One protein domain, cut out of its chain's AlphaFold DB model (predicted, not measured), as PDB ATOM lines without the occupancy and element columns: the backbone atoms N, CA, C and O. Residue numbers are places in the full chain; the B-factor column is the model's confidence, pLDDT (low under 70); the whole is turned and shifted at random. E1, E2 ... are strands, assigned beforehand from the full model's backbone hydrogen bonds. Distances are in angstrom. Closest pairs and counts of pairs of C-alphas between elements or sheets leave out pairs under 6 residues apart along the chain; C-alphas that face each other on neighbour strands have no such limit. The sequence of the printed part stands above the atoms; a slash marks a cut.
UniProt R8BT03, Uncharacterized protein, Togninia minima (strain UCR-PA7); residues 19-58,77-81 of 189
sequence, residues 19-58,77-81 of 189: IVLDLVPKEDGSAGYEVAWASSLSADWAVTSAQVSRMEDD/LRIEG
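Overview. This is residues 19 to 58 and 77 to 81 of the 189 residues of an uncharacterized protein of Togninia minima (strain UCR-PA7) (UniProt R8BT03). Two antiparallel strand pairs lie side by side in a flat, loose slab: the hairpin E1 and E2, then long E3 with short E4. The strands follow in chain order, and E2 and E3 both bend. There are 45 residues printed, with four strands in two sheets, no named helix, class all strand. The radius of gyration of the C-alphas is 12.0 A; the spans are 37 by 21 by 11 A.

Along the chain. E1, residues 19 to 25, begins at C-alpha 19 (295.152, 294.790, 196.541) and is 19.3 A long. E2, residues 33 to 40, is 19.5 A long and bends at residue 36. E3, residues 45 to 54, is 26.0 A long and bends at residue 48. E4, residues 77 to 81, is 13.2 A long and ends at C-alpha 81 (289.081, 303.152, 199.750).

Arrangement. In the E1 and E2 hairpin, N 22 and O 37 are 2.9 A apart. The closest C-alphas of E2 and E3, Ser 40 and Ala 46, are 5.4 A apart. In antiparallel E3 and E4, N 51 and O 78 are 2.9 A apart. E1 and E4 are apart.

Size, cuts and confidence. Residues 59 to 76 are not printed, a 12.9 A gap between C-alphas 58 and 77. No link printed whole is long. Residues 29, 57 and 58 have pLDDT under 70.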
ATOM      1  N   ILE A  19     296.377 295.192 195.841       93.88
ATOM      2  CA  ILE A  19     295.152 294.790 196.541       93.88
ATOM      3  C   ILE A  19     295.012 293.273 196.432       93.88
ATOM      4  O   ILE A  19     295.183 292.711 195.352       93.88
ATOM      5  N   VAL A  20     294.703 292.623 197.552       95.94
ATOM      6  CA  VAL A  20     294.359 291.198 197.615       95.94
ATOM      7  C   VAL A  20     292.844 291.077 197.687       95.94
ATOM      8  O   VAL A  20     292.210 291.776 198.480       95.94
ATOM      9  N   LEU A  21     292.281 290.202 196.857       95.38
ATOM     10  CA  LEU A  21     290.853 289.912 196.776       95.38
ATOM     11  C   LEU A  21     290.641 288.416 196.978       95.38
ATOM     12  O   LEU A  21     291.364 287.613 196.389       95.38
ATOM     13  N   ASP A  22     289.642 288.073 197.777       95.06
ATOM     14  CA  ASP A  22     289.083 286.730 197.855       95.06
ATOM     15  C   ASP A  22     287.717 286.740 197.166       95.06
ATOM     16  O   ASP A  22     286.871 287.590 197.471       95.06
ATOM     17  N   LEU A  23     287.532 285.844 196.200       93.69
ATOM     18  CA  LEU A  23     286.346 285.774 195.355       93.69
ATOM     19  C   LEU A  23     285.677 284.418 195.541       93.69
ATOM     20  O   LEU A  23     286.324 283.384 195.379       93.69
ATOM     21  N   VAL A  24     284.373 284.430 195.793       92.94
ATOM     22  CA  VAL A  24     283.561 283.213 195.885       92.94
ATOM     23  C   VAL A  24     282.552 283.174 194.736       92.94
ATOM     24  O   VAL A  24     282.120 284.232 194.268       92.94
ATOM     25  N   PRO A  25     282.211 281.992 194.201       89.94
ATOM     26  CA  PRO A  25     281.139 281.869 193.220       89.94
ATOM     27  C   PRO A  25     279.809 282.346 193.808       89.94
ATOM     28  O   PRO A  25     279.541 282.105 194.982       89.94
ATOM     29  N   LYS A  26     278.961 282.981 192.996       85.81
ATOM     30  CA  LYS A  26     277.609 283.345 193.440       85.81
ATOM     31  C   LYS A  26     276.745 282.096 193.649       85.81
ATOM     32  O   LYS A  26     276.728 281.202 192.805       85.81
ATOM     33  N   GLU A  27     275.995 282.060 194.749       80.88
ATOM     34  CA  GLU A  27     275.097 280.942 195.093       80.88
ATOM     35  C   GLU A  27     273.775 280.952 194.306       80.88
ATOM     36  O   GLU A  27     273.078 279.943 194.240       80.88
ATOM     37  N   ASP A  28     273.444 282.066 193.647       76.69
ATOM     38  CA  ASP A  28     272.198 282.278 192.891       76.69
ATOM     39  C   ASP A  28     272.080 281.439 191.598       76.69
ATOM     40  O   ASP A  28     271.134 281.599 190.824       76.69
ATOM     41  N   GLY A  29     273.041 280.545 191.348       66.31
ATOM     42  CA  GLY A  29     273.122 279.714 190.149       66.31
ATOM     43  C   GLY A  29     273.506 280.491 188.887       66.31
ATOM     44  O   GLY A  29     273.604 279.895 187.811       66.31
ATOM     45  N   SER A  30     273.742 281.802 188.991       72.88
ATOM     46  CA  SER A  30     274.256 282.608 187.892       72.88
ATOM     47  C   SER A  30     275.767 282.412 187.750       72.88
ATOM     48  O   SER A  30     276.509 282.261 188.720       72.88
ATOM     49  N   ALA A  31     276.263 282.424 186.512       73.25
ATOM     50  CA  ALA A  31     277.701 282.382 186.269       73.25
ATOM     51  C   ALA A  31     278.356 283.687 186.767       73.25
ATOM     52  O   ALA A  31     278.183 284.743 186.157       73.25
ATOM     53  N   GLY A  32     279.101 283.659 187.871       82.81
ATOM     54  CA  GLY A  32     279.749 284.863 188.387       82.81
ATOM     55  C   GLY A  32     280.463 284.672 189.718       82.81
ATOM     56  O   GLY A  32     280.377 283.618 190.342       82.81
ATOM     57  N   TYR A  33     281.159 285.727 190.135       89.00
ATOM     58  CA  TYR A  33     281.858 285.803 191.413       89.00
ATOM     59  C   TYR A  33     281.358 287.001 192.214       89.00
ATOM     60  O   TYR A  33     280.981 288.028 191.643       89.00
ATOM     61  N   GLU A  34     281.413 286.885 193.531       91.62
ATOM     62  CA  GLU A  34     281.287 287.991 194.469       91.62
ATOM     63  C   GLU A  34     282.548 288.122 195.326       91.62
ATOM     64  O   GLU A  34     283.375 287.212 195.402       91.62
ATOM     65  N   VAL A  35     282.728 289.294 195.937       93.00
ATOM     66  CA  VAL A  35     283.909 289.583 196.757       93.00
ATOM     67  C   VAL A  35     283.640 289.152 198.193       93.00
ATOM     68  O   VAL A  35     282.937 289.854 198.919       93.00
ATOM     69  N   ALA A  36     284.247 288.045 198.617       91.62
ATOM     70  CA  ALA A  36     284.219 287.611 200.011       91.62
ATOM     71  C   ALA A  36     285.117 288.499 200.885       91.62
ATOM     72  O   ALA A  36     284.753 288.874 202.003       91.62
ATOM     73  N   TRP A  37     286.289 288.886 200.369       92.50
ATOM     74  CA  TRP A  37     287.228 289.731 201.104       92.50
ATOM     75  C   TRP A  37     288.085 290.619 200.200       92.50
ATOM     76  O   TRP A  37     288.375 290.284 199.054       92.50
ATOM     77  N   ALA A  38     288.515 291.765 200.733       94.69
ATOM     78  CA  ALA A  38     289.400 292.696 200.045       94.69
ATOM     79  C   ALA A  38     290.298 293.451 201.033       94.69
ATOM     80  O   ALA A  38     289.803 294.019 202.012       94.69
ATOM     81  N   SER A  39     291.598 293.532 200.741       92.50
ATOM     82  CA  SER A  39     292.556 294.320 201.524       92.50
ATOM     83  C   SER A  39     293.589 295.004 200.650       92.50
ATOM     84  O   SER A  39     294.114 294.418 199.706       92.50
ATOM     85  N   SER A  40     293.939 296.236 201.016       93.44
ATOM     86  CA  SER A  40     295.096 296.903 200.428       93.44
ATOM     87  C   SER A  40     296.387 296.409 201.074       93.44
ATOM     88  O   SER A  40     296.416 296.120 202.270       93.44
ATOM     89  N   LEU A  41     297.447 296.335 200.275       91.69
ATOM     90  CA  LEU A  41     298.829 296.159 200.722       91.69
ATOM     91  C   LEU A  41     299.606 297.486 200.716       91.69
ATOM     92  O   LEU A  41     300.791 297.514 201.046       91.69
ATOM     93  N   SER A  42     298.962 298.584 200.322       89.38
ATOM     94  CA  SER A  42     299.552 299.919 200.332       89.38
ATOM     95  C   SER A  42     299.531 300.499 201.749       89.38
ATOM     96  O   SER A  42     298.530 300.413 202.454       89.38
ATOM     97  N   ALA A  43     300.635 301.120 202.171       84.69
ATOM     98  CA  ALA A  43     300.754 301.699 203.515       84.69
ATOM     99  C   ALA A  43     299.919 302.979 203.709       84.69
ATOM    100  O   ALA A  43     299.624 303.367 204.836       84.69
ATOM    101  N   ASP A  44     299.563 303.648 202.616       87.19
ATOM    102  CA  ASP A  44     298.912 304.954 202.592       87.19
ATOM    103  C   ASP A  44     297.413 304.880 202.271       87.19
ATOM    104  O   ASP A  44     296.755 305.915 202.236       87.19
ATOM    105  N   TRP A  45     296.848 303.694 202.025       90.94
ATOM    106  CA  TRP A  45     295.460 303.557 201.579       90.94
ATOM    107  C   TRP A  45     294.830 302.248 202.026       90.94
ATOM    108  O   TRP A  45     295.465 301.200 202.012       90.94
ATOM    109  N   ALA A  46     293.557 302.309 202.396       92.69
ATOM    110  CA  ALA A  46     292.805 301.170 202.898       92.69
ATOM    111  C   ALA A  46     291.502 300.980 202.117       92.69
ATOM    112  O   ALA A  46     290.772 301.945 201.885       92.69
ATOM    113  N   VAL A  47     291.186 299.728 201.770       93.38
ATOM    114  CA  VAL A  47     289.932 299.355 201.095       93.38
ATOM    115  C   VAL A  47     288.755 299.486 202.060       93.38
ATOM    116  O   VAL A  47     288.726 298.861 203.126       93.38
ATOM    117  N   THR A  48     287.744 300.249 201.656       93.62
ATOM    118  CA  THR A  48     286.469 300.382 202.372       93.62
ATOM    119  C   THR A  48     285.377 299.524 201.750       93.62
ATOM    120  O   THR A  48     284.575 298.959 202.485       93.62
ATOM    121  N   SER A  49     285.358 299.386 200.423       91.56
ATOM    122  CA  SER A  49     284.402 298.532 199.716       91.56
ATOM    123  C   SER A  49     285.036 297.918 198.467       91.56
ATOM    124  O   SER A  49     285.946 298.488 197.865       91.56
ATOM    125  N   ALA A  50     284.575 296.730 198.096       94.50
ATOM    126  CA  ALA A  50     284.931 296.079 196.846       94.50
ATOM    127  C   ALA A  50     283.721 295.282 196.362       94.50
ATOM    128  O   ALA A  50     283.102 294.569 197.150       94.50
ATOM    129  N   GLN A  51     283.369 295.433 195.090       92.25
ATOM    130  CA  GLN A  51     282.212 294.777 194.492       92.25
ATOM    131  C   GLN A  51     282.479 294.420 193.032       92.25
ATOM    132  O   GLN A  51     283.137 295.173 192.310       92.25
ATOM    133  N   VAL A  52     281.937 293.280 192.607       91.62
ATOM    134  CA  VAL A  52     281.945 292.826 191.214       91.62
ATOM    135  C   VAL A  52     280.529 292.972 190.658       91.62
ATOM    136  O   VAL A  52     279.580 292.453 191.244       91.62
ATOM    137  N   SER A  53     280.381 293.679 189.541       88.12
ATOM    138  CA  SER A  53     279.128 293.803 188.781       88.12
ATOM    139  C   SER A  53     279.326 293.334 187.342       88.12
ATOM    140  O   SER A  53     280.462 293.235 186.875       88.12
ATOM    141  N   ARG A  54     278.247 293.036 186.613       85.31
ATOM    142  CA  ARG A  54     278.339 292.822 185.164       85.31
ATOM    143  C   ARG A  54     278.126 294.149 184.443       85.31
ATOM    144  O   ARG A  54     277.315 294.962 184.872       85.31
ATOM    145  N   MET A  55     278.827 294.378 183.335       78.12
ATOM    146  CA  MET A  55     278.646 295.601 182.535       78.12
ATOM    147  C   MET A  55     277.218 295.742 181.972       78.12
ATOM    148  O   MET A  55     276.787 296.853 181.678       78.12
ATOM    149  N   GLU A  56     276.477 294.638 181.841       74.12
ATOM    150  CA  GLU A  56     275.072 294.624 181.412       74.12
ATOM    151  C   GLU A  56     274.086 295.077 182.502       74.12
ATOM    152  O   GLU A  56     273.056 295.652 182.167       74.12
ATOM    153  N   ASP A  57     274.414 294.922 183.790       63.03
ATOM    154  CA  ASP A  57     273.535 295.334 184.901       63.03
ATOM    155  C   ASP A  57     273.366 296.867 184.974       63.03
ATOM    156  O   ASP A  57     272.406 297.370 185.556       63.03
ATOM    157  N   ASP A  58     274.293 297.611 184.361       57.09
ATOM    158  CA  ASP A  58     274.328 299.080 184.336       57.09
ATOM    159  C   ASP A  58     273.709 299.673 183.050       57.09
ATOM    160  O   ASP A  58     273.596 300.893 182.907       57.09
ATOM    161  N   LEU A  77     285.037 295.417 188.264       91.94
ATOM    162  CA  LEU A  77     285.457 295.476 189.656       91.94
ATOM    163  C   LEU A  77     285.499 296.938 190.102       91.94
ATOM    164  O   LEU A  77     286.317 297.718 189.614       91.94
ATOM    165  N   ARG A  78     284.640 297.304 191.055       93.06
ATOM    166  CA  ARG A  78     284.681 298.610 191.720       93.06
ATOM    167  C   ARG A  78     285.291 298.439 193.100       93.06
ATOM    168  O   ARG A  78     284.770 297.686 193.917       93.06
ATOM    169  N   ILE A  79     286.373 299.164 193.353       93.50
ATOM    170  CA  ILE A  79     287.040 299.203 194.652       93.50
ATOM    171  C   ILE A  79     287.032 300.640 195.147       93.50
ATOM    172  O   ILE A  79     287.459 301.553 194.443       93.50
ATOM    173  N   GLU A  80     286.572 300.830 196.374       92.62
ATOM    174  CA  GLU A  80     286.632 302.104 197.070       92.62
ATOM    175  C   GLU A  80     287.563 301.990 198.266       92.62
ATOM    176  O   GLU A  80     287.666 300.946 198.919       92.62
ATOM    177  N   GLY A  81     288.224 303.092 198.587       91.94
ATOM    178  CA  GLY A  81     289.081 303.152 199.750       91.94
ATOM    179  C   GLY A  81     289.488 304.567 200.097       91.94
ATOM    180  O   GLY A  81     289.244 305.521 199.355       91.94
TER     181      GLY A  81